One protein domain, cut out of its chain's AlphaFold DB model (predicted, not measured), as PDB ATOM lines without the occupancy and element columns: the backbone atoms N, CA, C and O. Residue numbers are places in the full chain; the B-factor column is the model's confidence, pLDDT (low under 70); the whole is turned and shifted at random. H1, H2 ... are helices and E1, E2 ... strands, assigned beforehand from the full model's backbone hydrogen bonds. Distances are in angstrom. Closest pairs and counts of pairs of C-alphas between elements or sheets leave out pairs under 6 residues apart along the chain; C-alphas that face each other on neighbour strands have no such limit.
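AT A GLANCE: This is residues 2 to 207 of the 209 residues of an uncharacterized protein of Flavobacterium indicum (strain DSM 17447 / CIP 109464 / GPTSA100-9) (UniProt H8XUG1). One long helix, H1, sticks out with its residues 2 to 29 like a handle from a compact body. The body is built on a twisted sheet of eight strands, with H2 packed on it near H1's end, H4 and H5 over one face, H6 over the opposite face, and H3 beside H5. The printed part has 206 residues with six named helices and eight named strands, in the order H1 H2 E1 E2 E3 E4 E5 E6 H3 H4 H5 E7 E8 H6; the class is mixed, helices and strands. The sheet is branched and its neighbour pairs are antiparallel. The whole is loose, with a radius of gyration of the C-alphas of 22.3 A, and only just elongated, spanning 83 by 42 by 33 A.

HOW THE PARTS SIT: H1, residues 2 to 30, and H2, residues 32 to 42, meet only through their link. H1 is not on the sheet. E1, residues 47 to 55, E2, residues 61 to 69, E3, residues 73 to 80, E4, residues 92 to 96, E5, residues 99 to 107, and E6, residues 109 to 113, form a meander, each strand the antiparallel neighbour of the one before. N and O pairs within hydrogen-bond range include N 48 and O 68 at 2.8 A, N 67 and O 75 at 2.8 A, N 76 and O 95 at 2.9 A, N 96 and O 99 at 3.0 A, and N 105 and O 111 at 2.9 A. H2 is over E2 at a height over the sheet of 8.2 A; its closest C-alphas to E1 are those of Lys 42 and Val 49, 6.3 A apart. H3, residues 123 to 128, only grazes the sheet. H4, residues 135 to 140, is over E2. H5, residues 142 to 151, is on the same face as H4, across the strands. H3 and H5 touch at a steep tilt of 62 degrees, the C-alphas of Ile 128 and Ile 145 being closest at 6.2 A. E7, residues 158 to 162, pairs with E8, residues 167 to 174, through N 159 and O 170 at 2.9 A. E8 is on the other side of E5 from E4 and E6, with N 102 and O 171 at 3.0 A. H6, residues 189 to 197, is on the opposite face from H5; its closest C-alphas to E6 are those of Phe 193 and Ile 112, 7.4 A apart. In H1 to H6 every O i to N i+4 pair is within hydrogen-bond range.

IN THESE COORDINATES: H1 begins at C-alpha 2 (136.559, 120.897, 204.083) and is 42.1 A long. E1 begins at C-alpha 47 (100.848, 114.867, 154.763), is 23.4 A long and bends by 58 degrees at residue 50. E2 is 24.5 A, E5 25.7 A and E8 23.7 A long. H6 ends at C-alpha 197 (119.223, 81.110, 142.962).

THE WHOLE: The C-alphas of Arg 2 and Lys 202 are the two farthest apart, 83.5 A. The printed part has no cut. The links E3 to E4 and E8 to H6 are long. The model's pLDDT is under 70 at residues 56 to 61, 82 to 89, 176 to 188 and 203 to 207.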
ATOM      1  N   ARG A   2     137.948 120.611 204.521       73.25
ATOM      2  CA  ARG A   2     136.559 120.897 204.083       73.25
ATOM      3  C   ARG A   2     136.468 121.797 202.840       73.25
ATOM      4  O   ARG A   2     135.578 121.625 202.017       73.25
ATOM      5  N   GLU A   3     137.391 122.743 202.691       79.62
ATOM      6  CA  GLU A   3     137.410 123.689 201.567       79.62
ATOM      7  C   GLU A   3     137.982 123.078 200.279       79.62
ATOM      8  O   GLU A   3     137.443 123.291 199.196       79.62
ATOM      9  N   SER A   4     139.011 122.234 200.400       78.88
ATOM     10  CA  SER A   4     139.552 121.448 199.285       78.88
ATOM     11  C   SER A   4     138.523 120.449 198.744       78.88
ATOM     12  O   SER A   4     138.411 120.294 197.533       78.88
ATOM     13  N   LEU A   5     137.707 119.847 199.619       82.81
ATOM     14  CA  LEU A   5     136.618 118.949 199.219       82.81
ATOM     15  C   LEU A   5     135.509 119.685 198.439       82.81
ATOM     16  O   LEU A   5     135.017 119.174 197.439       82.81
ATOM     17  N   LYS A   6     135.153 120.912 198.852       84.62
ATOM     18  CA  LYS A   6     134.183 121.762 198.134       84.62
ATOM     19  C   LYS A   6     134.683 122.168 196.746       84.62
ATOM     20  O   LYS A   6     133.913 122.121 195.792       84.62
ATOM     21  N   LYS A   7     135.965 122.539 196.626       86.62
ATOM     22  CA  LYS A   7     136.597 122.882 195.339       86.62
ATOM     23  C   LYS A   7     136.643 121.674 194.397       86.62
ATOM     24  O   LYS A   7     136.311 121.813 193.225       86.62
ATOM     25  N   LEU A   8     136.963 120.488 194.924       86.56
ATOM     26  CA  LEU A   8     136.941 119.234 194.167       86.56
ATOM     27  C   LEU A   8     135.526 118.905 193.660       86.56
ATOM     28  O   LEU A   8     135.348 118.602 192.485       86.56
ATOM     29  N   PHE A   9     134.510 119.018 194.519       87.88
ATOM     30  CA  PHE A   9     133.117 118.760 194.143       87.88
ATOM     31  C   PHE A   9     132.606 119.737 193.074       87.88
ATOM     32  O   PHE A   9     131.985 119.316 192.101       87.88
ATOM     33  N   ALA A  10     132.920 121.030 193.209       88.31
ATOM     34  CA  ALA A  10     132.587 122.038 192.204       88.31
ATOM     35  C   ALA A  10     133.263 121.752 190.851       88.31
ATOM     36  O   ALA A  10     132.623 121.887 189.811       88.31
ATOM     37  N   PHE A  11     134.523 121.302 190.862       90.56
ATOM     38  CA  PHE A  11     135.238 120.887 189.656       90.56
ATOM     39  C   PHE A  11     134.576 119.677 188.978       90.56
ATOM     40  O   PHE A  11     134.351 119.706 187.772       90.56
ATOM     41  N   PHE A  12     134.193 118.645 189.740       91.38
ATOM     42  CA  PHE A  12     133.462 117.495 189.194       91.38
ATOM     43  C   PHE A  12     132.122 117.900 188.567       91.38
ATOM     44  O   PHE A  12     131.821 117.479 187.453       91.38
ATOM     45  N   LEU A  13     131.343 118.751 189.242       91.25
ATOM     46  CA  LEU A  13     130.082 119.271 188.705       91.25
ATOM     47  C   LEU A  13     130.294 120.056 187.408       91.25
ATOM     48  O   LEU A  13     129.553 119.867 186.446       91.25
ATOM     49  N   PHE A  14     131.323 120.903 187.367       93.44
ATOM     50  CA  PHE A  14     131.668 121.661 186.170       93.44
ATOM     51  C   PHE A  14     132.048 120.741 185.004       93.44
ATOM     52  O   PHE A  14     131.528 120.912 183.902       93.44
ATOM     53  N   SER A  15     132.875 119.721 185.245       90.12
ATOM     54  CA  SER A  15     133.251 118.732 184.229       90.12
ATOM     55  C   SER A  15     132.046 117.949 183.704       90.12
ATOM     56  O   SER A  15     131.927 117.760 182.497       90.12
ATOM     57  N   ILE A  16     131.113 117.545 184.575       92.94
ATOM     58  CA  ILE A  16     129.874 116.864 184.160       92.94
ATOM     59  C   ILE A  16     129.022 117.782 183.274       92.94
ATOM     60  O   ILE A  16     128.579 117.363 182.206       92.94
ATOM     61  N   CYS A  17     128.830 119.043 183.673       92.75
ATOM     62  CA  CYS A  17     128.102 120.027 182.868       92.75
ATOM     63  C   CYS A  17     128.770 120.261 181.506       92.75
ATOM     64  O   CYS A  17     128.087 120.319 180.486       92.75
ATOM     65  N   PHE A  18     130.100 120.359 181.475       93.62
ATOM     66  CA  PHE A  18     130.859 120.550 180.242       93.62
ATOM     67  C   PHE A  18     130.715 119.356 179.287       93.62
ATOM     68  O   PHE A  18     130.415 119.542 178.108       93.62
ATOM     69  N   ILE A  19     130.830 118.128 179.803       92.75
ATOM     70  CA  ILE A  19     130.609 116.899 179.028       92.75
ATOM     71  C   ILE A  19     129.173 116.854 178.490       92.75
ATOM     72  O   ILE A  19     128.972 116.581 177.308       92.75
ATOM     73  N   ALA A  20     128.172 117.187 179.310       91.69
ATOM     74  CA  ALA A  20     126.775 117.225 178.879       91.69
ATOM     75  C   ALA A  20     126.535 118.233 177.738       91.69
ATOM     76  O   ALA A  20     125.767 117.951 176.816       91.69
ATOM     77  N   ILE A  21     127.212 119.388 177.758       93.19
ATOM     78  CA  ILE A  21     127.153 120.380 176.674       93.19
ATOM     79  C   ILE A  21     127.774 119.822 175.390       93.19
ATOM     80  O   ILE A  21     127.147 119.920 174.335       93.19
ATOM     81  N   ILE A  22     128.959 119.208 175.469       91.00
ATOM     82  CA  ILE A  22     129.620 118.595 174.305       91.00
ATOM     83  C   ILE A  22     128.725 117.524 173.684       91.00
ATOM     84  O   ILE A  22     128.495 117.550 172.475       91.00
ATOM     85  N   ILE A  23     128.165 116.633 174.507       89.19
ATOM     86  CA  ILE A  23     127.230 115.596 174.058       89.19
ATOM     87  C   ILE A  23     126.035 116.248 173.358       89.19
ATOM     88  O   ILE A  23     125.698 115.878 172.239       89.19
ATOM     89  N   ARG A  24     125.421 117.274 173.954       88.75
ATOM     90  CA  ARG A  24     124.267 117.952 173.350       88.75
ATOM     91  C   ARG A  24     124.592 118.590 171.997       88.75
ATOM     92  O   ARG A  24     123.770 118.507 171.085       88.75
ATOM     93  N   ILE A  25     125.762 119.215 171.858       87.44
ATOM     94  CA  ILE A  25     126.226 119.801 170.592       87.44
ATOM     95  C   ILE A  25     126.443 118.701 169.548       87.44
ATOM     96  O   ILE A  25     125.957 118.828 168.425       87.44
ATOM     97  N   TYR A  26     127.103 117.605 169.928       86.69
ATOM     98  CA  TYR A  26     127.305 116.446 169.059       86.69
ATOM     99  C   TYR A  26     125.969 115.884 168.553       86.69
ATOM    100  O   TYR A  26     125.746 115.836 167.347       86.69
ATOM    101  N   TYR A  27     125.032 115.585 169.459       84.19
ATOM    102  CA  TYR A  27     123.686 115.107 169.122       84.19
ATOM    103  C   TYR A  27     122.918 116.090 168.228       84.19
ATOM    104  O   TYR A  27     122.174 115.687 167.329       84.19
ATOM    105  N   PHE A  28     123.085 117.397 168.449       83.38
ATOM    106  CA  PHE A  28     122.455 118.406 167.609       83.38
ATOM    107  C   PHE A  28     122.950 118.312 166.163       83.38
ATOM    108  O   PHE A  28     122.116 118.255 165.260       83.38
ATOM    109  N   PHE A  29     124.264 118.280 165.930       80.56
ATOM    110  CA  PHE A  29     124.813 118.171 164.576       80.56
ATOM    111  C   PHE A  29     124.545 116.808 163.944       80.56
ATOM    112  O   PHE A  29     124.185 116.772 162.770       80.56
ATOM    113  N   TYR A  30     124.622 115.734 164.733       78.94
ATOM    114  CA  TYR A  30     124.329 114.372 164.299       78.94
ATOM    115  C   TYR A  30     122.921 114.276 163.696       78.94
ATOM    116  O   TYR A  30     122.778 113.966 162.524       78.94
ATOM    117  N   TYR A  31     121.879 114.698 164.421       84.25
ATOM    118  CA  TYR A  31     120.489 114.632 163.939       84.25
ATOM    119  C   TYR A  31     120.045 115.817 163.061       84.25
ATOM    120  O   TYR A  31     118.842 116.031 162.882       84.25
ATOM    121  N   LYS A  32     120.967 116.647 162.558       84.69
ATOM    122  CA  LYS A  32     120.601 117.857 161.801       84.69
ATOM    123  C   LYS A  32     119.818 117.524 160.529       84.69
ATOM    124  O   LYS A  32     118.727 118.060 160.352       84.69
ATOM    125  N   GLU A  33     120.334 116.621 159.702       81.19
ATOM    126  CA  GLU A  33     119.718 116.241 158.422       81.19
ATOM    127  C   GLU A  33     118.336 115.602 158.613       81.19
ATOM    128  O   GLU A  33     117.365 116.009 157.978       81.19
ATOM    129  N   LEU A  34     118.202 114.689 159.580       86.62
ATOM    130  CA  LEU A  34     116.922 114.062 159.919       86.62
ATOM    131  C   LEU A  34     115.862 115.095 160.332       86.62
ATOM    132  O   LEU A  34     114.696 114.986 159.940       86.62
ATOM    133  N   ARG A  35     116.245 116.122 161.107       87.25
ATOM    134  CA  ARG A  35     115.328 117.215 161.478       87.25
ATOM    135  C   ARG A  35     114.950 118.087 160.282       87.25
ATOM    136  O   ARG A  35     113.788 118.477 160.197       87.25
ATOM    137  N   GLU A  36     115.892 118.377 159.385       87.31
ATOM    138  CA  GLU A  36     115.639 119.138 158.153       87.31
ATOM    139  C   GLU A  36     114.636 118.401 157.251       87.31
ATOM    140  O   GLU A  36     113.599 118.971 156.910       87.31
ATOM    141  N   ILE A  37     114.860 117.110 156.977       87.12
ATOM    142  CA  ILE A  37     113.943 116.262 156.197       87.12
ATOM    143  C   ILE A  37     112.559 116.209 156.854       87.12
ATOM    144  O   ILE A  37     111.540 116.417 156.197       87.12
ATOM    145  N   LYS A  38     112.498 115.984 158.174       90.81
ATOM    146  CA  LYS A  38     111.230 115.964 158.916       90.81
ATOM    147  C   LYS A  38     110.476 117.292 158.813       90.81
ATOM    148  O   LYS A  38     109.248 117.269 158.762       90.81
ATOM    149  N   SER A  39     111.178 118.428 158.815       90.38
ATOM    150  CA  SER A  39     110.563 119.749 158.633       90.38
ATOM    151  C   SER A  39     109.984 119.892 157.229       90.38
ATOM    152  O   SER A  39     108.800 120.175 157.095       90.38
ATOM    153  N   GLN A  40     110.779 119.596 156.198       89.44
ATOM    154  CA  GLN A  40     110.358 119.702 154.799       89.44
ATOM    155  C   GLN A  40     109.148 118.810 154.486       89.44
ATOM    156  O   GLN A  40     108.223 119.233 153.803       89.44
ATOM    157  N   LEU A  41     109.100 117.591 155.033       91.75
ATOM    158  CA  LEU A  41     107.960 116.687 154.848       91.75
ATOM    159  C   LEU A  41     106.674 117.197 155.514       91.75
ATOM    160  O   LEU A  41     105.587 116.957 154.993       91.75
ATOM    161  N   LYS A  42     106.779 117.905 156.647       93.00
ATOM    162  CA  LYS A  42     105.626 118.509 157.341       93.00
ATOM    163  C   LYS A  42     105.042 119.715 156.611       93.00
ATOM    164  O   LYS A  42     103.899 120.073 156.873       93.00
ATOM    165  N   GLU A  43     105.821 120.352 155.744       93.06
ATOM    166  CA  GLU A  43     105.374 121.489 154.933       93.06
ATOM    167  C   GLU A  43     104.532 121.050 153.726       93.06
ATOM    168  O   GLU A  43     103.867 121.877 153.101       93.06
ATOM    169  N   ILE A  44     104.526 119.755 153.393       92.62
ATOM    170  CA  ILE A  44     103.724 119.220 152.294       92.62
ATOM    171  C   ILE A  44     102.257 119.137 152.731       92.62
ATOM    172  O   ILE A  44     101.909 118.484 153.715       92.62
ATOM    173  N   GLU A  45     101.376 119.778 151.965       92.44
ATOM    174  CA  GLU A  45      99.937 119.745 152.218       92.44
ATOM    175  C   GLU A  45      99.397 118.304 152.183       92.44
ATOM    176  O   GLU A  45      99.792 117.493 151.344       92.44
ATOM    177  N   ASN A  46      98.446 117.992 153.066       92.81
ATOM    178  CA  ASN A  46      97.814 116.672 153.168       92.81
ATOM    179  C   ASN A  46      98.774 115.529 153.553       92.81
ATOM    180  O   ASN A  46      98.470 114.363 153.279       92.81
ATOM    181  N   VAL A  47      99.893 115.842 154.215       95.25
ATOM    182  CA  VAL A  47     100.848 114.867 154.763       95.25
ATOM    183  C   VAL A  47     100.894 114.945 156.285       95.25
ATOM    184  O   VAL A  47     101.133 115.995 156.873       95.25
ATOM    185  N   GLU A  48     100.732 113.798 156.933       95.56
ATOM    186  CA  GLU A  48     101.069 113.589 158.338       95.56
ATOM    187  C   GLU A  48     102.337 112.725 158.415       95.56
ATOM    188  O   GLU A  48     102.378 111.595 157.923       95.56
ATOM    189  N   VAL A  49     103.399 113.260 159.023       94.38
ATOM    190  CA  VAL A  49     104.661 112.532 159.223       94.38
ATOM    191  C   VAL A  49     104.541 111.657 160.470       94.38
ATOM    192  O   VAL A  49     104.637 112.167 161.587       94.38
ATOM    193  N   LEU A  50     104.361 110.347 160.279       92.75
ATOM    194  CA  LEU A  50     104.182 109.385 161.370       92.75
ATOM    195  C   LEU A  50     105.511 109.050 162.053       92.75
ATOM    196  O   LEU A  50     105.604 109.071 163.278       92.75
ATOM    197  N   ASN A  51     106.549 108.762 161.264       90.94
ATOM    198  CA  ASN A  51     107.881 108.458 161.780       90.94
ATOM    199  C   ASN A  51     108.978 108.858 160.779       90.94
ATOM    200  O   ASN A  51     108.746 108.840 159.572       90.94
ATOM    201  N   VAL A  52     110.164 109.204 161.287       89.12
ATOM    202  CA  VAL A  52     111.388 109.440 160.503       89.12
ATOM    203  C   VAL A  52     112.554 108.806 161.253       89.12
ATOM    204  O   VAL A  52     112.731 109.089 162.437       89.12
ATOM    205  N   TRP A  53     113.335 107.978 160.571       87.19
ATOM    206  CA  TRP A  53     114.472 107.250 161.137       87.19
ATOM    207  C   TRP A  53     115.608 107.153 160.114       87.19
ATOM    208  O   TRP A  53     115.401 107.436 158.939       87.19
ATOM    209  N   GLY A  54     116.808 106.785 160.552       80.81
ATOM    210  CA  GLY A  54     117.963 106.497 159.695       80.81
ATOM    211  C   GLY A  54     118.803 105.385 160.320       80.81
ATOM    212  O   GLY A  54     118.478 104.943 161.423       80.81
ATOM    213  N   SER A  55     119.847 104.927 159.627       72.25
ATOM    214  CA  SER A  55     120.819 104.008 160.231       72.25
ATOM    215  C   SER A  55     121.588 104.733 161.337       72.25
ATOM    216  O   SER A  55     122.088 105.838 161.111       72.25
ATOM    217  N   ASP A  56     121.684 104.122 162.521       62.72
ATOM    218  CA  ASP A  56     122.440 104.641 163.671       62.72
ATOM    219  C   ASP A  56     123.960 104.413 163.484       62.72
ATOM    220  O   ASP A  56     124.638 103.847 164.341       62.72
ATOM    221  N   ASP A  57     124.507 104.843 162.346       57.91
ATOM    222  CA  ASP A  57     125.945 104.839 162.061       57.91
ATOM    223  C   ASP A  57     126.561 106.221 162.330       57.91
ATOM    224  O   ASP A  57     125.863 107.190 162.626       57.91
ATOM    225  N   VAL A  58     127.893 106.353 162.254       50.66
ATOM    226  CA  VAL A  58     128.614 107.619 162.541       50.66
ATOM    227  C   VAL A  58     128.112 108.786 161.672       50.66
ATOM    228  O   VAL A  58     128.139 109.938 162.110       50.66
ATOM    229  N   ASN A  59     127.594 108.472 160.484       52.03
ATOM    230  CA  ASN A  59     126.826 109.368 159.634       52.03
ATOM    231  C   ASN A  59     125.402 108.801 159.547       52.03
ATOM    232  O   ASN A  59     125.249 107.611 159.291       52.03
ATOM    233  N   LEU A  60     124.368 109.625 159.752       55.75
ATOM    234  CA  LEU A  60     122.990 109.214 159.461       55.75
ATOM    235  C   LEU A  60     122.876 108.924 157.961       55.75
ATOM    236  O   LEU A  60     122.751 109.842 157.154       55.75
ATOM    237  N   GLU A  61     122.928 107.650 157.599       58.53
ATOM    238  CA  GLU A  61     122.737 107.172 156.235       58.53
ATOM    239  C   GLU A  61     121.334 106.560 156.092       58.53
ATOM    240  O   GLU A  61     120.696 106.150 157.065       58.53
ATOM    241  N   GLU A  62     120.821 106.548 154.861       72.50
ATOM    242  CA  GLU A  62     119.556 105.890 154.499       72.50
ATOM    243  C   GLU A  62     118.311 106.363 155.276       72.50
ATOM    244  O   GLU A  62     117.470 105.566 155.710       72.50
ATOM    245  N   ILE A  63     118.142 107.683 155.404       84.81
ATOM    246  CA  ILE A  63     116.986 108.256 156.099       84.81
ATOM    247  C   ILE A  63     115.691 107.790 155.426       84.81
ATOM    248  O   ILE A  63     115.543 107.782 154.205       84.81
ATOM    249  N   SER A  64     114.738 107.378 156.242       88.75
ATOM    250  CA  SER A  64     113.453 106.844 155.827       88.75
ATOM    251  C   SER A  64     112.338 107.563 156.571       88.75
ATOM    252  O   SER A  64     112.514 108.030 157.699       88.75
ATOM    253  N   ALA A  65     111.179 107.682 155.933       91.44
ATOM    254  CA  ALA A  65     110.024 108.335 156.523       91.44
ATOM    255  C   ALA A  65     108.741 107.577 156.207       91.44
ATOM    256  O   ALA A  65     108.462 107.247 155.054       91.44
ATOM    257  N   ARG A  66     107.930 107.372 157.244       94.12
ATOM    258  CA  ARG A  66     106.572 106.850 157.138       94.12
ATOM    259  C   ARG A  66     105.595 108.011 157.158       94.12
ATOM    260  O   ARG A  66     105.564 108.793 158.111       94.12
ATOM    261  N   LEU A  67     104.798 108.106 156.106       94.88
ATOM    262  CA  LEU A  67     103.882 109.207 155.861       94.88
ATOM    263  C   LEU A  67     102.460 108.681 155.739       94.88
ATOM    264  O   LEU A  67     102.223 107.653 155.102       94.88
ATOM    265  N   LYS A  68     101.511 109.438 156.282       95.31
ATOM    266  CA  LYS A  68     100.089 109.276 156.008       95.31
ATOM    267  C   LYS A  68      99.628 110.413 155.104       95.31
ATOM    268  O   LYS A  68      99.763 111.584 155.444       95.31
ATOM    269  N   ILE A  69      99.097 110.066 153.940       94.12
ATOM    270  CA  ILE A  69      98.745 110.990 152.862       94.12
ATOM    271  C   ILE A  69      97.224 111.057 152.717       94.12
ATOM    272  O   ILE A  69      96.549 110.022 152.652       94.12
ATOM    273  N   LYS A  70      96.675 112.278 152.654       90.25
ATOM    274  CA  LYS A  70      95.232 112.565 152.525       90.25
ATOM    275  C   LYS A  70      94.374 111.838 153.577       90.25
ATOM    276  O   LYS A  70      93.251 111.434 153.290       90.25
ATOM    277  N   ASN A  71      94.926 111.585 154.770       87.25
ATOM    278  CA  ASN A  71      94.323 110.759 155.829       87.25
ATOM    279  C   ASN A  71      93.897 109.336 155.411       87.25
ATOM    280  O   ASN A  71      93.186 108.672 156.164       87.25
ATOM    281  N   LYS A  72      94.338 108.855 154.245       90.75
ATOM    282  CA  LYS A  72      93.828 107.630 153.618       90.75
ATOM    283  C   LYS A  72      94.923 106.618 153.323       90.75
ATOM    284  O   LYS A  72      94.708 105.426 153.509       90.75
ATOM    285  N   PHE A  73      96.067 107.083 152.840       93.25
ATOM    286  CA  PHE A  73      97.130 106.217 152.349       93.25
ATOM    287  C   PHE A  73      98.333 106.276 153.276       93.25
ATOM    288  O   PHE A  73      98.659 107.341 153.783       93.25
ATOM    289  N   GLU A  74      99.009 105.148 153.463       93.75
ATOM    290  CA  GLU A  74     100.271 105.075 154.200       93.75
ATOM    291  C   GLU A  74     101.385 104.656 153.246       93.75
ATOM    292  O   GLU A  74     101.180 103.775 152.409       93.75
ATOM    293  N   ILE A  75     102.541 105.305 153.342       94.69
ATOM    294  CA  ILE A  75     103.707 105.025 152.506       94.69
ATOM    295  C   ILE A  75     104.986 105.147 153.329       94.69
ATOM    296  O   ILE A  75     105.080 106.000 154.213       94.69
ATOM    297  N   VAL A  76     105.979 104.320 153.014       93.62
ATOM    298  CA  VAL A  76     107.337 104.451 153.543       93.62
ATOM    299  C   VAL A  76     108.282 104.808 152.402       93.62
ATOM    300  O   VAL A  76     108.517 104.000 151.502       93.62
ATOM    301  N   LEU A  77     108.810 106.032 152.451       91.81
ATOM    302  CA  LEU A  77     109.885 106.506 151.583       91.81
ATOM    303  C   LEU A  77     111.228 106.123 152.205       91.81
ATOM    304  O   LEU A  77     111.403 106.293 153.412       91.81
ATOM    305  N   VAL A  78     112.171 105.647 151.394       88.62
ATOM    306  CA  VAL A  78     113.506 105.237 151.861       88.62
ATOM    307  C   VAL A  78     114.615 105.907 151.058       88.62
ATOM    308  O   VAL A  78     114.438 106.248 149.885       88.62
ATOM    309  N   GLY A  79     115.780 106.066 151.685       81.31
ATOM    310  CA  GLY A  79     116.937 106.704 151.063       81.31
ATOM    311  C   GLY A  79     116.740 108.198 150.819       81.31
ATOM    312  O   GLY A  79     117.228 108.698 149.806       81.31
ATOM    313  N   LEU A  80     116.006 108.868 151.715       83.56
ATOM    314  CA  LEU A  80     115.894 110.320 151.834       83.56
ATOM    315  C   LEU A  80     117.259 110.918 152.223       83.56
ATOM    316  O   LEU A  80     118.015 110.316 152.980       83.56
ATOM    317  N   SER A  81     117.571 112.095 151.700       73.25
ATOM    318  CA  SER A  81     118.809 112.834 151.937       73.25
ATOM    319  C   SER A  81     118.508 114.327 151.948       73.25
ATOM    320  O   SER A  81     117.412 114.751 151.576       73.25
ATOM    321  N   LYS A  82     119.480 115.135 152.368       61.06
ATOM    322  CA  LYS A  82     119.361 116.590 152.515       61.06
ATOM    323  C   LYS A  82     118.829 117.322 151.273       61.06
ATOM    324  O   LYS A  82     118.144 118.334 151.417       61.06
ATOM    325  N   ASP A  83     119.074 116.794 150.073       58.22
ATOM    326  CA  ASP A  83     118.512 117.309 148.819       58.22
ATOM    327  C   ASP A  83     117.192 116.607 148.461       58.22
ATOM    328  O   ASP A  83     117.002 116.095 147.357       58.22
ATOM    329  N   VAL A  84     116.227 116.647 149.388       54.94
ATOM    330  CA  VAL A  84     114.866 116.089 149.238       54.94
ATOM    331  C   VAL A  84     114.167 116.536 147.944       54.94
ATOM    332  O   VAL A  84     113.317 115.830 147.403       54.94
ATOM    333  N   ASN A  85     114.556 117.700 147.419       53.50
ATOM    334  CA  ASN A  85     113.985 118.316 146.224       53.50
ATOM    335  C   ASN A  85     114.706 117.952 144.912       53.50
ATOM    336  O   ASN A  85     114.244 118.357 143.844       53.50
ATOM    337  N   GLN A  86     115.817 117.211 144.966       56.00
ATOM    338  CA  GLN A  86     116.564 116.750 143.795       56.00
ATOM    339  C   GLN A  86     116.738 115.228 143.820       56.00
ATOM    340  O   GLN A  86     117.845 114.702 143.914       56.00
ATOM    341  N   TYR A  87     115.636 114.510 143.615       59.25
ATOM    342  CA  TYR A  87     115.625 113.082 143.288       59.25
ATOM    343  C   TYR A  87     115.339 112.848 141.796       59.25
ATOM    344  O   TYR A  87     114.308 112.276 141.449       59.25
ATOM    345  N   PRO A  88     116.211 113.255 140.851       51.81
ATOM    346  CA  PRO A  88     115.866 113.188 139.432       51.81
ATOM    347  C   PRO A  88     115.823 111.762 138.863       51.81
ATOM    348  O   PRO A  88     115.388 111.595 137.727       51.81
ATOM    349  N   LYS A  89     116.329 110.746 139.580       61.41
ATOM    350  CA  LYS A  89     116.559 109.409 138.996       61.41
ATOM    351  C   LYS A  89     115.984 108.232 139.771       61.41
ATOM    352  O   LYS A  89     115.705 107.221 139.140       61.41
ATOM    353  N   SER A  90     115.829 108.338 141.088       77.19
ATOM    354  CA  SER A  90     115.393 107.214 141.912       77.19
ATOM    355  C   SER A  90     114.580 107.715 143.088       77.19
ATOM    356  O   SER A  90     115.065 108.545 143.840       77.19
ATOM    357  N   ILE A  91     113.360 107.225 143.255       85.94
ATOM    358  CA  ILE A  91     112.556 107.472 144.453       85.94
ATOM    359  C   ILE A  91     112.148 106.106 144.954       85.94
ATOM    360  O   ILE A  91     111.432 105.384 144.268       85.94
ATOM    361  N   ARG A  92     112.638 105.726 146.130       89.62
ATOM    362  CA  ARG A  92     112.459 104.370 146.640       89.62
ATOM    363  C   ARG A  92     111.351 104.326 147.678       89.62
ATOM    364  O   ARG A  92     111.306 105.154 148.587       89.62
ATOM    365  N   ILE A  93     110.477 103.334 147.541       92.62
ATOM    366  CA  ILE A  93     109.395 103.063 148.486       92.62
ATOM    367  C   ILE A  93     109.489 101.611 148.952       92.62
ATOM    368  O   ILE A  93     109.618 100.701 148.130       92.62
ATOM    369  N   SER A  94     109.476 101.385 150.263       92.50
ATOM    370  CA  SER A  94     109.530 100.034 150.848       92.50
ATOM    371  C   SER A  94     108.146  99.491 151.184       92.50
ATOM    372  O   SER A  94     107.913  98.284 151.099       92.50
ATOM    373  N   GLU A  95     107.206 100.383 151.493       93.69
ATOM    374  CA  GLU A  95     105.826 100.041 151.819       93.69
ATOM    375  C   GLU A  95     104.862 101.062 151.219       93.69
ATOM    376  O   GLU A  95     105.148 102.261 151.186       93.69
ATOM    377  N   ILE A  96     103.695 100.599 150.768       94.44
ATOM    378  CA  ILE A  96     102.591 101.470 150.358       94.44
ATOM    379  C   ILE A  96     101.248 100.762 150.523       94.44
ATOM    380  O   ILE A  96     101.052  99.646 150.046       94.44
ATOM    381  N   ASN A  97     100.306 101.424 151.191       90.25
ATOM    382  CA  ASN A  97      98.919 100.994 151.361       90.25
ATOM    383  C   ASN A  97      98.769  99.527 151.823       90.25
ATOM    384  O   ASN A  97      97.964  98.765 151.288       90.25
ATOM    385  N   GLY A  98      99.584  99.110 152.796       89.38
ATOM    386  CA  GLY A  98      99.556  97.742 153.318       89.38
ATOM    387  C   GLY A  98     100.274  96.705 152.449       89.38
ATOM    388  O   GLY A  98     100.113  95.512 152.698       89.38
ATOM    389  N   TYR A  99     101.046  97.120 151.444       92.62
ATOM    390  CA  TYR A  99     101.934  96.251 150.675       92.62
ATOM    391  C   TYR A  99     103.399  96.514 151.007       92.62
ATOM    392  O   TYR A  99     103.781  97.664 151.211       92.62
ATOM    393  N   SER A 100     104.202  95.454 150.990       92.62
ATOM    394  CA  SER A 100     105.663  95.489 151.031       92.62
ATOM    395  C   SER A 100     106.261  94.841 149.788       92.62
ATOM    396  O   SER A 100     105.592  94.092 149.057       92.62
ATOM    397  N   PHE A 101     107.534  95.143 149.546       92.62
ATOM    398  CA  PHE A 101     108.225  94.769 148.322       92.62
ATOM    399  C   PHE A 101     109.499  93.984 148.599       92.62
ATOM    400  O   PHE A 101     110.279  94.341 149.476       92.62
ATOM    401  N   THR A 102     109.740  92.964 147.779       91.25
ATOM    402  CA  THR A 102     111.046  92.309 147.666       91.25
ATOM    403  C   THR A 102     111.443  92.303 146.200       91.25
ATOM    404  O   THR A 102     110.727  91.760 145.353       91.25
ATOM    405  N   THR A 103     112.558  92.949 145.891       90.56
ATOM    406  CA  THR A 103     113.161  92.982 144.563       90.56
ATOM    407  C   THR A 103     114.340  92.029 144.529       90.56
ATOM    408  O   THR A 103     115.189  92.045 145.410       90.56
ATOM    409  N   TYR A 104     114.391  91.201 143.498       89.62
ATOM    410  CA  TYR A 104     115.525  90.337 143.210       89.62
ATOM    411  C   TYR A 104     116.084  90.818 141.889       89.62
ATOM    412  O   TYR A 104     115.403  90.737 140.864       89.62
ATOM    413  N   ASN A 105     117.286  91.364 141.908       87.81
ATOM    414  CA  ASN A 105     117.943  91.853 140.713       87.81
ATOM    415  C   ASN A 105     119.110  90.947 140.375       87.81
ATOM    416  O   ASN A 105     119.801  90.443 141.253       87.81
ATOM    417  N   CYS A 106     119.376  90.803 139.090       83.69
ATOM    418  CA  CYS A 106     120.599  90.196 138.643       83.69
ATOM    419  C   CYS A 106     121.349  91.116 137.680       83.69
ATOM    420  O   CYS A 106     120.856  91.492 136.611       83.69
ATOM    421  N   HIS A 107     122.561  91.488 138.097       75.81
ATOM    422  CA  HIS A 107     123.511  92.275 137.320       75.81
ATOM    423  C   HIS A 107     124.935  91.852 137.705       75.81
ATOM    424  O   HIS A 107     125.559  92.451 138.579       75.81
ATOM    425  N   LYS A 108     125.449  90.805 137.043       77.00
ATOM    426  CA  LYS A 108     126.689  90.065 137.379       77.00
ATOM    427  C   LYS A 108     126.600  89.201 138.639       77.00
ATOM    428  O   LYS A 108     127.138  88.106 138.646       77.00
ATOM    429  N   THR A 109     125.913  89.678 139.668       79.19
ATOM    430  CA  THR A 109     125.558  88.915 140.868       79.19
ATOM    431  C   THR A 109     124.071  89.083 141.162       79.19
ATOM    432  O   THR A 109     123.439  90.035 140.683       79.19
ATOM    433  N   ILE A 110     123.515  88.150 141.937       83.75
ATOM    434  CA  ILE A 110     122.174  88.285 142.508       83.75
ATOM    435  C   ILE A 110     122.241  89.342 143.615       83.75
ATOM    436  O   ILE A 110     123.130  89.312 144.465       83.75
ATOM    437  N   GLY A 111     121.306  90.281 143.589       84.88
ATOM    438  CA  GLY A 111     121.044  91.235 144.653       84.88
ATOM    439  C   GLY A 111     119.597  91.123 145.120       84.88
ATOM    440  O   GLY A 111     118.714  90.682 144.376       84.88
ATOM    441  N   ILE A 112     119.372  91.505 146.373       86.38
ATOM    442  CA  ILE A 112     118.053  91.519 146.998       86.38
ATOM    443  C   ILE A 112     117.837  92.896 147.607       86.38
ATOM    444  O   ILE A 112     118.692  93.404 148.330       86.38
ATOM    445  N   GLY A 113     116.692  93.495 147.308       86.81
ATOM    446  CA  GLY A 113     116.242  94.757 147.873       86.81
ATOM    447  C   GLY A 113     114.851  94.633 148.483       86.81
ATOM    448  O   GLY A 113     114.050  93.786 148.095       86.81
ATOM    449  N   TYR A 114     114.540  95.525 149.420       88.12
ATOM    450  CA  TYR A 114     113.243  95.581 150.114       88.12
ATOM    451  C   TYR A 114     112.463  96.859 149.783       88.12
ATOM    452  O   TYR A 114     111.720  97.409 150.590       88.12
ATOM    453  N   SER A 115     112.695  97.382 148.582       91.06
ATOM    454  CA  SER A 115     112.016  98.558 148.051       91.06
ATOM    455  C   SER A 115     111.860  98.451 146.543       91.06
ATOM    456  O   SER A 115     112.549  97.666 145.881       91.06
ATOM    457  N   ILE A 116     110.951  99.256 146.004       92.44
ATOM    458  CA  ILE A 116     110.851  99.529 144.574       92.44
ATOM    459  C   ILE A 116     111.229 100.975 144.299       92.44
ATOM    460  O   ILE A 116     110.943 101.867 145.094       92.44
ATOM    461  N   ASP A 117     111.842 101.197 143.146       91.06
ATOM    462  CA  ASP A 117     112.080 102.531 142.615       91.06
ATOM    463  C   ASP A 117     110.877 102.963 141.767       91.06
ATOM    464  O   ASP A 117     110.471 102.225 140.867       91.06
ATOM    465  N   ILE A 118     110.313 104.140 142.027       91.56
ATOM    466  CA  ILE A 118     109.217 104.766 141.269       91.56
ATOM    467  C   ILE A 118     109.670 106.002 140.475       91.56
ATOM    468  O   ILE A 118     108.838 106.685 139.880       91.56
ATOM    469  N   GLY A 119     110.974 106.292 140.442       87.62
ATOM    470  CA  GLY A 119     111.553 107.332 139.595       87.62
ATOM    471  C   GLY A 119     111.305 107.059 138.108       87.62
ATOM    472  O   GLY A 119     111.162 105.911 137.692       87.62
ATOM    473  N   SER A 120     111.267 108.108 137.279       84.62
ATOM    474  CA  SER A 120     110.779 108.033 135.886       84.62
ATOM    475  C   SER A 120     111.487 107.005 134.997       84.62
ATOM    476  O   SER A 120     110.891 106.491 134.054       84.62
ATOM    477  N   GLU A 121     112.749 106.691 135.294       84.56
ATOM    478  CA  GLU A 121     113.561 105.757 134.511       84.56
ATOM    479  C   GLU A 121     113.433 104.295 134.959       84.56
ATOM    480  O   GLU A 121     113.870 103.385 134.243       84.56
ATOM    481  N   SER A 122     112.822 104.048 136.121       87.56
ATOM    482  CA  SER A 122     112.661 102.708 136.673       87.56
ATOM    483  C   SER A 122     111.565 101.920 135.945       87.56
ATOM    484  O   SER A 122     110.699 102.477 135.265       87.56
ATOM    485  N   ASN A 123     111.565 100.593 136.102       90.88
ATOM    486  CA  ASN A 123     110.530  99.741 135.509       90.88
ATOM    487  C   ASN A 123     109.125 100.108 136.011       90.88
ATOM    488  O   ASN A 123     108.186 100.150 135.222       90.88
ATOM    489  N   ILE A 124     108.986 100.407 137.307       92.81
ATOM    490  CA  ILE A 124     107.699 100.787 137.897       92.81
ATOM    491  C   ILE A 124     107.344 102.234 137.548       92.81
ATOM    492  O   ILE A 124     106.202 102.502 137.185       92.81
ATOM    493  N   GLY A 125     108.307 103.156 137.575       91.00
ATOM    494  CA  GLY A 125     108.093 104.552 137.197       91.00
ATOM    495  C   GLY A 125     107.596 104.700 135.760       91.00
ATOM    496  O   GLY A 125     106.663 105.462 135.511       91.00
ATOM    497  N   LYS A 126     108.112 103.887 134.828       91.00
ATOM    498  CA  LYS A 126     107.606 103.808 133.445       91.00
ATOM    499  C   LYS A 126     106.149 103.353 133.361       91.00
ATOM    500  O   LYS A 126     105.409 103.879 132.537       91.00
ATOM    501  N   LEU A 127     105.725 102.412 134.209       93.94
ATOM    502  CA  LEU A 127     104.322 101.980 134.287       93.94
ATOM    503  C   LEU A 127     103.413 103.057 134.892       93.94
ATOM    504  O   LEU A 127     102.246 103.148 134.519       93.94
ATOM    505  N   ILE A 128     103.936 103.867 135.816       94.06
ATOM    506  CA  ILE A 128     103.217 105.012 136.391       94.06
ATOM    507  C   ILE A 128     103.093 106.149 135.371       94.06
ATOM    508  O   ILE A 128     102.056 106.808 135.313       94.06
ATOM    509  N   GLY A 129     104.128 106.369 134.556       90.81
ATOM    510  CA  GLY A 129     104.124 107.358 133.478       90.81
ATOM    511  C   GLY A 129     104.187 108.809 133.962       90.81
ATOM    512  O   GLY A 129     103.796 109.715 133.231       90.81
ATOM    513  N   ILE A 130     104.651 109.040 135.195       86.94
ATOM    514  CA  ILE A 130     104.779 110.376 135.791       86.94
ATOM    515  C   ILE A 130     106.198 110.573 136.281       86.94
ATOM    516  O   ILE A 130     106.763 109.719 136.962       86.94
ATOM    517  N   LYS A 131     106.764 111.730 135.946       86.12
ATOM    518  CA  LYS A 131     108.067 112.130 136.449       86.12
ATOM    519  C   LYS A 131     107.929 112.606 137.889       86.12
ATOM    520  O   LYS A 131     107.294 113.625 138.134       86.12
ATOM    521  N   MET A 132     108.538 111.871 138.808       85.38
ATOM    522  CA  MET A 132     108.632 112.238 140.217       85.38
ATOM    523  C   MET A 132     110.078 112.603 140.528       85.38
ATOM    524  O   MET A 132     110.988 111.844 140.197       85.38
ATOM    525  N   ASN A 133     110.276 113.765 141.141       79.56
ATOM    526  CA  ASN A 133     111.588 114.334 141.443       79.56
ATOM    527  C   ASN A 133     111.791 114.601 142.936       79.56
ATOM    528  O   ASN A 133     112.879 115.010 143.330       79.56
ATOM    529  N   ASN A 134     110.746 114.454 143.751       83.00
ATOM    530  CA  ASN A 134     110.756 114.744 145.182       83.00
ATOM    531  C   ASN A 134     109.544 114.070 145.877       83.00
ATOM    532  O   ASN A 134     108.630 113.591 145.198       83.00
ATOM    533  N   PRO A 135     109.489 114.044 147.222       87.56
ATOM    534  CA  PRO A 135     108.353 113.501 147.969       87.56
ATOM    535  C   PRO A 135     107.012 114.195 147.718       87.56
ATOM    536  O   PRO A 135     105.974 113.542 147.814       87.56
ATOM    537  N   LYS A 136     106.996 115.491 147.385       89.81
ATOM    538  CA  LYS A 136     105.752 116.205 147.069       89.81
ATOM    539  C   LYS A 136     105.102 115.636 145.804       89.81
ATOM    540  O   LYS A 136     103.905 115.358 145.824       89.81
ATOM    541  N   ASP A 137     105.887 115.339 144.769       90.50
ATOM    542  CA  ASP A 137     105.389 114.696 143.545       90.50
ATOM    543  C   ASP A 137     104.757 113.323 143.853       90.50
ATOM    544  O   ASP A 137     103.734 112.958 143.266       90.50
ATOM    545  N   VAL A 138     105.329 112.569 144.802       91.38
ATOM    546  CA  VAL A 138     104.780 111.282 145.268       91.38
ATOM    547  C   VAL A 138     103.424 111.479 145.946       91.38
ATOM    548  O   VAL A 138     102.479 110.745 145.661       91.38
ATOM    549  N   VAL A 139     103.314 112.481 146.819       92.00
ATOM    550  CA  VAL A 139     102.084 112.810 147.555       92.00
ATOM    551  C   VAL A 139     100.962 113.218 146.604       92.00
ATOM    552  O   VAL A 139      99.846 112.701 146.703       92.00
ATOM    553  N   GLU A 140     101.257 114.096 145.647       93.19
ATOM    554  CA  GLU A 140     100.287 114.577 144.659       93.19
ATOM    555  C   GLU A 140      99.787 113.451 143.742       93.19
ATOM    556  O   GLU A 140      98.623 113.448 143.333       93.19
ATOM    557  N   ASN A 141     100.629 112.448 143.469       93.81
ATOM    558  CA  ASN A 141     100.332 111.356 142.538       93.81
ATOM    559  C   ASN A 141     100.063 110.000 143.213       93.81
ATOM    560  O   ASN A 141      99.980 108.982 142.520       93.81
ATOM    561  N   ILE A 142      99.867 109.973 144.536       94.75
ATOM    562  CA  ILE A 142      99.770 108.738 145.333       94.75
ATOM    563  C   ILE A 142      98.718 107.750 144.812       94.75
ATOM    564  O   ILE A 142      98.952 106.546 144.767       94.75
ATOM    565  N   GLU A 143      97.574 108.246 144.345       95.12
ATOM    566  CA  GLU A 143      96.485 107.411 143.829       95.12
ATOM    567  C   GLU A 143      96.889 106.665 142.557       95.12
ATOM    568  O   GLU A 143      96.594 105.482 142.411       95.12
ATOM    569  N   LYS A 144      97.619 107.327 141.653       95.00
ATOM    570  CA  LYS A 144      98.103 106.697 140.419       95.00
ATOM    571  C   LYS A 144      99.160 105.641 140.716       95.00
ATOM    572  O   LYS A 144      99.140 104.582 140.095       95.00
ATOM    573  N   ILE A 145     100.036 105.907 141.690       95.38
ATOM    574  CA  ILE A 145     101.013 104.926 142.176       95.38
ATOM    575  C   ILE A 145     100.270 103.685 142.669       95.38
ATOM    576  O   ILE A 145     100.540 102.584 142.199       95.38
ATOM    577  N   ILE A 146      99.285 103.862 143.553       95.12
ATOM    578  CA  ILE A 146      98.505 102.756 144.121       95.12
ATOM    579  C   ILE A 146      97.801 101.953 143.030       95.12
ATOM    580  O   ILE A 146      97.928 100.733 143.021       95.12
ATOM    581  N   VAL A 147      97.147 102.609 142.068       95.75
ATOM    582  CA  VAL A 147      96.479 101.925 140.946       95.75
ATOM    583  C   VAL A 147      97.451 101.052 140.150       95.75
ATOM    584  O   VAL A 147      97.095  99.947 139.743       95.75
ATOM    585  N   VAL A 148      98.681 101.518 139.910       96.12
ATOM    586  CA  VAL A 148      99.702 100.701 139.238       96.12
ATOM    587  C   VAL A 148     100.127  99.536 140.116       96.12
ATOM    588  O   VAL A 148     100.149  98.403 139.639       96.12
ATOM    589  N   ILE A 149     100.408  99.782 141.398       95.44
ATOM    590  CA  ILE A 149     100.788  98.722 142.333       95.44
ATOM    591  C   ILE A 149      99.694  97.660 142.414       95.44
ATOM    592  O   ILE A 149     100.013  96.479 142.355       95.44
ATOM    593  N   GLU A 150      98.420  98.026 142.506       94.38
ATOM    594  CA  GLU A 150      97.285  97.098 142.585       94.38
ATOM    595  C   GLU A 150      97.142  96.199 141.350       94.38
ATOM    596  O   GLU A 150      96.757  95.042 141.496       94.38
ATOM    597  N   LYS A 151      97.514  96.683 140.159       95.81
ATOM    598  CA  LYS A 151      97.490  95.897 138.911       95.81
ATOM    599  C   LYS A 151      98.616  94.868 138.806       95.81
ATOM    600  O   LYS A 151      98.512  93.935 138.014       95.81
ATOM    601  N   LEU A 152      99.702  95.049 139.555       96.44
ATOM    602  CA  LEU A 152     100.818  94.107 139.559       96.44
ATOM    603  C   LEU A 152     100.442  92.815 140.282       96.44
ATOM    604  O   LEU A 152      99.686  92.812 141.259       96.44
ATOM    605  N   LYS A 153     101.053  91.717 139.838       96.31
ATOM    606  CA  LYS A 153     100.893  90.396 140.444       96.31
ATOM    607  C   LYS A 153     101.294  90.433 141.915       96.31
ATOM    608  O   LYS A 153     102.280  91.083 142.281       96.31
ATOM    609  N   LYS A 154     100.518  89.749 142.755       94.25
ATOM    610  CA  LYS A 154     100.775  89.604 144.192       94.25
ATOM    611  C   LYS A 154     101.345  88.223 144.470       94.25
ATOM    612  O   LYS A 154     101.008  87.268 143.773       94.25
ATOM    613  N   TYR A 155     102.160  88.124 145.517       89.50
ATOM    614  CA  TYR A 155     102.684  86.846 145.984       89.50
ATOM    615  C   TYR A 155     101.534  85.830 146.162       89.50
ATOM    616  O   TYR A 155     100.508  86.195 146.746       89.50
ATOM    617  N   PRO A 156     101.674  84.578 145.679       89.56
ATOM    618  CA  PRO A 156     102.918  83.908 145.274       89.56
ATOM    619  C   PRO A 156     103.429  84.210 143.858       89.56
ATOM    620  O   PRO A 156     104.519  83.765 143.508       89.56
ATOM    621  N   GLU A 157     102.691  84.966 143.047       92.69
ATOM    622  CA  GLU A 157     103.144  85.348 141.712       92.69
ATOM    623  C   GLU A 157     104.141  86.515 141.743       92.69
ATOM    624  O   GLU A 157     104.080  87.403 142.597       92.69
ATOM    625  N   LEU A 158     105.046  86.529 140.762       91.50
ATOM    626  CA  LEU A 158     106.111  87.520 140.636       91.50
ATOM    627  C   LEU A 158     105.938  88.349 139.369       91.50
ATOM    628  O   LEU A 158     105.463  87.860 138.340       91.50
ATOM    629  N   ASN A 159     106.371  89.603 139.438       94.81
ATOM    630  CA  ASN A 159     106.431  90.497 138.287       94.81
ATOM    631  C   ASN A 159     107.843  90.462 137.713       94.81
ATOM    632  O   ASN A 159     108.808  90.586 138.462       94.81
ATOM    633  N   TYR A 160     107.951  90.295 136.400       93.00
ATOM    634  CA  TYR A 160     109.221  90.149 135.702       93.00
ATOM    635  C   TYR A 160     109.547  91.391 134.881       93.00
ATOM    636  O   TYR A 160     108.703  91.869 134.123       93.00
ATOM    637  N   PHE A 161     110.783  91.870 134.991       91.12
ATOM    638  CA  PHE A 161     111.286  92.996 134.219       91.12
ATOM    639  C   PHE A 161     112.694  92.707 133.704       91.12
ATOM    640  O   PHE A 161     113.595  92.390 134.478       91.12
ATOM    641  N   GLU A 162     112.911  92.895 132.409       87.44
ATOM    642  CA  GLU A 162     114.203  92.670 131.761       87.44
ATOM    643  C   GLU A 162     114.603  93.899 130.948       87.44
ATOM    644  O   GLU A 162     113.784  94.536 130.285       87.44
ATOM    645  N   ASN A 163     115.888  94.228 130.993       81.38
ATOM    646  CA  ASN A 163     116.521  95.124 130.042       81.38
ATOM    647  C   ASN A 163     117.876  94.544 129.607       81.38
ATOM    648  O   ASN A 163     118.329  93.514 130.101       81.38
ATOM    649  N   LYS A 164     118.560  95.240 128.694       78.69
ATOM    650  CA  LYS A 164     119.857  94.818 128.134       78.69
ATOM    651  C   LYS A 164     120.930  94.497 129.189       78.69
ATOM    652  O   LYS A 164     121.859  93.740 128.908       78.69
ATOM    653  N   TYR A 165     120.850  95.104 130.369       78.69
ATOM    654  CA  TYR A 165     121.873  95.039 131.407       78.69
ATOM    655  C   TYR A 165     121.441  94.239 132.633       78.69
ATOM    656  O   TYR A 165     122.301  93.615 133.248       78.69
ATOM    657  N   SER A 166     120.153  94.232 132.979       82.12
ATOM    658  CA  SER A 166     119.656  93.581 134.187       82.12
ATOM    659  C   SER A 166     118.333  92.857 133.988       82.12
ATOM    660  O   SER A 166     117.484  93.238 133.182       82.12
ATOM    661  N   GLU A 167     118.169  91.815 134.789       89.75
ATOM    662  CA  GLU A 167     116.938  91.056 134.943       89.75
ATOM    663  C   GLU A 167     116.450  91.236 136.379       89.75
ATOM    664  O   GLU A 167     117.258  91.225 137.307       89.75
ATOM    665  N   ASN A 168     115.155  91.471 136.575       90.25
ATOM    666  CA  ASN A 168     114.591  91.767 137.885       90.25
ATOM    667  C   ASN A 168     113.261  91.044 138.075       90.25
ATOM    668  O   ASN A 168     112.394  91.078 137.200       90.25
ATOM    669  N   TYR A 169     113.072  90.476 139.258       92.19
ATOM    670  CA  TYR A 169     111.781  89.998 139.726       92.19
ATOM    671  C   TYR A 169     111.325  90.840 140.911       92.19
ATOM    672  O   TYR A 169     112.123  91.244 141.755       92.19
ATOM    673  N   LEU A 170     110.023  91.087 140.980       94.19
ATOM    674  CA  LEU A 170     109.383  91.807 142.070       94.19
ATOM    675  C   LEU A 170     108.300  90.931 142.699       94.19
ATOM    676  O   LEU A 170     107.306  90.589 142.049       94.19
ATOM    677  N   SER A 171     108.490  90.632 143.981       93.56
ATOM    678  CA  SER A 171     107.478  90.069 144.867       93.56
ATOM    679  C   SER A 171     106.760  91.195 145.602       93.56
ATOM    680  O   SER A 171     107.395  92.086 146.170       93.56
ATOM    681  N   ILE A 172     105.428  91.153 145.592       94.62
ATOM    682  CA  ILE A 172     104.584  92.105 146.317       94.62
ATOM    683  C   ILE A 172     103.764  91.326 147.332       94.62
ATOM    684  O   ILE A 172     102.937  90.488 146.958       94.62
ATOM    685  N   ARG A 173     103.976  91.608 148.615       91.88
ATOM    686  CA  ARG A 173     103.314  90.918 149.725       91.88
ATOM    687  C   ARG A 173     102.399  91.893 150.454       91.88
ATOM    688  O   ARG A 173     102.676  93.085 150.514       91.88
ATOM    689  N   LYS A 174     101.285  91.401 150.992       89.56
ATOM    690  CA  LYS A 174     100.455  92.187 151.910       89.56
ATOM    691  C   LYS A 174     101.110  92.146 153.290       89.56
ATOM    692  O   LYS A 174     101.431  91.054 153.758       89.56
ATOM    693  N   LEU A 175     101.300  93.304 153.915       82.50
ATOM    694  CA  LEU A 175     101.809  93.414 155.279       82.50
ATOM    695  C   LEU A 175     100.881  92.648 156.224       82.50
ATOM    696  O   LEU A 175      99.654  92.821 156.191       82.50
ATOM    697  N   LYS A 176     101.455  91.791 157.069       67.31
ATOM    698  CA  LYS A 176     100.712  91.223 158.192       67.31
ATOM    699  C   LYS A 176     100.588  92.300 159.269       67.31
ATOM    700  O   LYS A 176     101.460  93.148 159.404       67.31
ATOM    701  N   LYS A 177      99.510  92.273 160.061       57.28
ATOM    702  CA  LYS A 177      99.273  93.257 161.143       57.28
ATOM    703  C   LYS A 177     100.420  93.345 162.169       57.28
ATOM    704  O   LYS A 177     100.501  94.336 162.889       57.28
ATOM    705  N   GLU A 178     101.251  92.312 162.244       52.78
ATOM    706  CA  GLU A 178     102.387  92.179 163.162       52.78
ATOM    707  C   GLU A 178     103.695  92.771 162.596       52.78
ATOM    708  O   GLU A 178     104.586  93.121 163.367       52.78
ATOM    709  N   ASP A 179     103.784  92.978 161.279       53.03
ATOM    710  CA  ASP A 179     104.985  93.450 160.585       53.03
ATOM    711  C   ASP A 179     105.009  94.986 160.572       53.03
ATOM    712  O   ASP A 179     104.674  95.625 159.575       53.03
ATOM    713  N   LYS A 180     105.320  95.607 161.715       52.16
ATOM    714  CA  LYS A 180     105.313  97.079 161.823       52.16
ATOM    715  C   LYS A 180     106.576  97.765 161.299       52.16
ATOM    716  O   LYS A 180     106.483  98.951 160.994       52.16
ATOM    717  N   ASP A 181     107.679  97.040 161.105       53.38
ATOM    718  CA  ASP A 181     108.947  97.605 160.624       53.38
ATOM    719  C   ASP A 181     109.576  96.756 159.510       53.38
ATOM    720  O   ASP A 181     110.029  95.637 159.752       53.38
ATOM    721  N   ALA A 182     109.684  97.318 158.299       50.88
ATOM    722  CA  ALA A 182     110.400  96.716 157.169       50.88
ATOM    723  C   ALA A 182     111.840  96.279 157.503       50.88
ATOM    724  O   ALA A 182     112.296  95.270 156.972       50.88
ATOM    725  N   MET A 183     112.545  96.988 158.397       46.50
ATOM    726  CA  MET A 183     113.904  96.610 158.820       46.50
ATOM    727  C   MET A 183     113.935  95.333 159.672       46.50
ATOM    728  O   MET A 183     114.906  94.587 159.602       46.50
ATOM    729  N   ASN A 184     112.866  95.023 160.413       45.25
ATOM    730  CA  ASN A 184     112.769  93.778 161.185       45.25
ATOM    731  C   ASN A 184     112.334  92.583 160.323       45.25
ATOM    732  O   ASN A 184     112.486  91.439 160.741       45.25
ATOM    733  N   ASN A 185     111.857  92.828 159.097       49.75
ATOM    734  CA  ASN A 185     111.524  91.791 158.119       49.75
ATOM    735  C   ASN A 185     112.736  91.255 157.341       49.75
ATOM    736  O   ASN A 185     112.556  90.478 156.407       49.75
ATOM    737  N   LEU A 186     113.967  91.558 157.773       52.72
ATOM    738  CA  LEU A 186     115.194  90.863 157.350       52.72
ATOM    739  C   LEU A 186     115.225  89.373 157.761       52.72
ATOM    740  O   LEU A 186     116.286  88.744 157.726       52.72
ATOM    741  N   PHE A 187     114.085  88.794 158.155       49.62
ATOM    742  CA  PHE A 187     113.940  87.375 158.427       49.62
ATOM    743  C   PHE A 187     114.296  86.568 157.180       49.62
ATOM    744  O   PHE A 187     113.493  86.342 156.279       49.62
ATOM    745  N   ASP A 188     115.533  86.083 157.234       64.25
ATOM    746  CA  ASP A 188     116.118  85.057 156.394       64.25
ATOM    747  C   ASP A 188     116.477  85.508 154.971       64.25
ATOM    748  O   ASP A 188     116.074  84.921 153.967       64.25
ATOM    749  N   VAL A 189     117.318  86.547 154.901       71.25
ATOM    750  CA  VAL A 189     118.035  86.960 153.681       71.25
ATOM    751  C   VAL A 189     118.640  85.745 152.954       71.25
ATOM    752  O   VAL A 189     118.571  85.667 151.730       71.25
ATOM    753  N   GLU A 190     119.167  84.759 153.692       75.12
ATOM    754  CA  GLU A 190     119.700  83.509 153.137       75.12
ATOM    755  C   GLU A 190     118.626  82.682 152.406       75.12
ATOM    756  O   GLU A 190     118.864  82.215 151.290       75.12
ATOM    757  N   LYS A 191     117.423  82.522 152.976       79.88
ATOM    758  CA  LYS A 191     116.289  81.899 152.268       79.88
ATOM    759  C   LYS A 191     115.896  82.667 151.014       79.88
ATOM    760  O   LYS A 191     115.596  82.023 150.011       79.88
ATOM    761  N   GLU A 192     115.887  83.996 151.052       82.50
ATOM    762  CA  GLU A 192     115.538  84.818 149.888       82.50
ATOM    763  C   GLU A 192     116.593  84.689 148.770       82.50
ATOM    764  O   GLU A 192     116.232  84.551 147.599       82.50
ATOM    765  N   PHE A 193     117.885  84.594 149.110       79.50
ATOM    766  CA  PHE A 193     118.944  84.263 148.145       79.50
ATOM    767  C   PHE A 193     118.774  82.858 147.568       79.50
ATOM    768  O   PHE A 193     118.706  82.708 146.349       79.50
ATOM    769  N   LYS A 194     118.592  81.835 148.412       79.69
ATOM    770  CA  LYS A 194     118.339  80.453 147.959       79.69
ATOM    771  C   LYS A 194     117.076  80.332 147.108       79.69
ATOM    772  O   LYS A 194     116.956  79.423 146.287       79.69
ATOM    773  N   PHE A 195     116.088  81.192 147.335       81.25
ATOM    774  CA  PHE A 195     114.880  81.267 146.522       81.25
ATOM    775  C   PHE A 195     115.177  81.863 145.139       81.25
ATOM    776  O   PHE A 195     114.761  81.280 144.139       81.25
ATOM    777  N   ALA A 196     115.953  82.948 145.081       81.81
ATOM    778  CA  ALA A 196     116.379  83.603 143.845       81.81
ATOM    779  C   ALA A 196     117.357  82.756 143.002       81.81
ATOM    780  O   ALA A 196     117.265  82.746 141.775       81.81
ATOM    781  N   GLU A 197     118.264  82.006 143.633       79.06
ATOM    782  CA  GLU A 197     119.223  81.110 142.962       79.06
ATOM    783  C   GLU A 197     118.545  79.982 142.179       79.06
ATOM    784  O   GLU A 197     119.055  79.522 141.161       79.06
ATOM    785  N   LYS A 198     117.362  79.540 142.621       79.12
ATOM    786  CA  LYS A 198     116.604  78.477 141.942       79.12
ATOM    787  C   LYS A 198     116.015  78.920 140.604       79.12
ATOM    788  O   LYS A 198     115.469  78.088 139.876       79.12
ATOM    789  N   TRP A 199     116.059  80.210 140.280       76.94
ATOM    790  CA  TRP A 199     115.485  80.717 139.043       76.94
ATOM    791  C   TRP A 199     116.444  80.590 137.873       76.94
ATOM    792  O   TRP A 199     117.646  80.822 137.968       76.94
ATOM    793  N   LYS A 200     115.872  80.264 136.714       72.75
ATOM    794  CA  LYS A 200     116.591  80.290 135.443       72.75
ATOM    795  C   LYS A 200     116.635  81.725 134.927       72.75
ATOM    796  O   LYS A 200     115.819  82.101 134.086       72.75
ATOM    797  N   TRP A 201     117.559  82.515 135.466       81.06
ATOM    798  CA  TRP A 201     117.875  83.852 134.969       81.06
ATOM    799  C   TRP A 201     118.249  83.769 133.484       81.06
ATOM    800  O   TRP A 201     119.083  82.956 133.079       81.06
ATOM    801  N   LYS A 202     117.585  84.566 132.650       75.00
ATOM    802  CA  LYS A 202     117.820  84.611 131.203       75.00
ATOM    803  C   LYS A 202     119.073  85.400 130.852       75.00
ATOM    804  O   LYS A 202     119.737  85.088 129.859       75.00
ATOM    805  N   ASN A 203     119.414  86.419 131.640       69.50
ATOM    806  CA  ASN A 203     120.589  87.230 131.365       69.50
ATOM    807  C   ASN A 203     121.861  86.455 131.739       69.50
ATOM    808  O   ASN A 203     122.222  86.351 132.905       69.50
ATOM    809  N   LYS A 204     122.574  85.930 130.732       56.72
ATOM    810  CA  LYS A 204     123.757  85.062 130.906       56.72
ATOM    811  C   LYS A 204     124.867  85.643 131.789       56.72
ATOM    812  O   LYS A 204     125.652  84.878 132.324       56.72
ATOM    813  N   LYS A 205     124.928  86.969 131.983       62.41
ATOM    814  CA  LYS A 205     125.895  87.596 132.905       62.41
ATOM    815  C   LYS A 205     125.638  87.260 134.378       62.41
ATOM    816  O   LYS A 205     126.494  87.546 135.201       62.41
ATOM    817  N   CYS A 206     124.466  86.715 134.698       55.78
ATOM    818  CA  CYS A 206     124.068  86.239 136.020       55.78
ATOM    819  C   CYS A 206     124.689  84.901 136.407       55.78
ATOM    820  O   CYS A 206     124.828  84.617 137.590       55.78
ATOM    821  N   CYS A 207     125.046  84.098 135.406       51.88
ATOM    822  CA  CYS A 207     125.563  82.748 135.570       51.88
ATOM    823  C   CYS A 207     126.983  82.701 135.003       51.88
ATOM    824  O   CYS A 207     127.239  82.007 134.024       51.88
TER     825      CYS A 207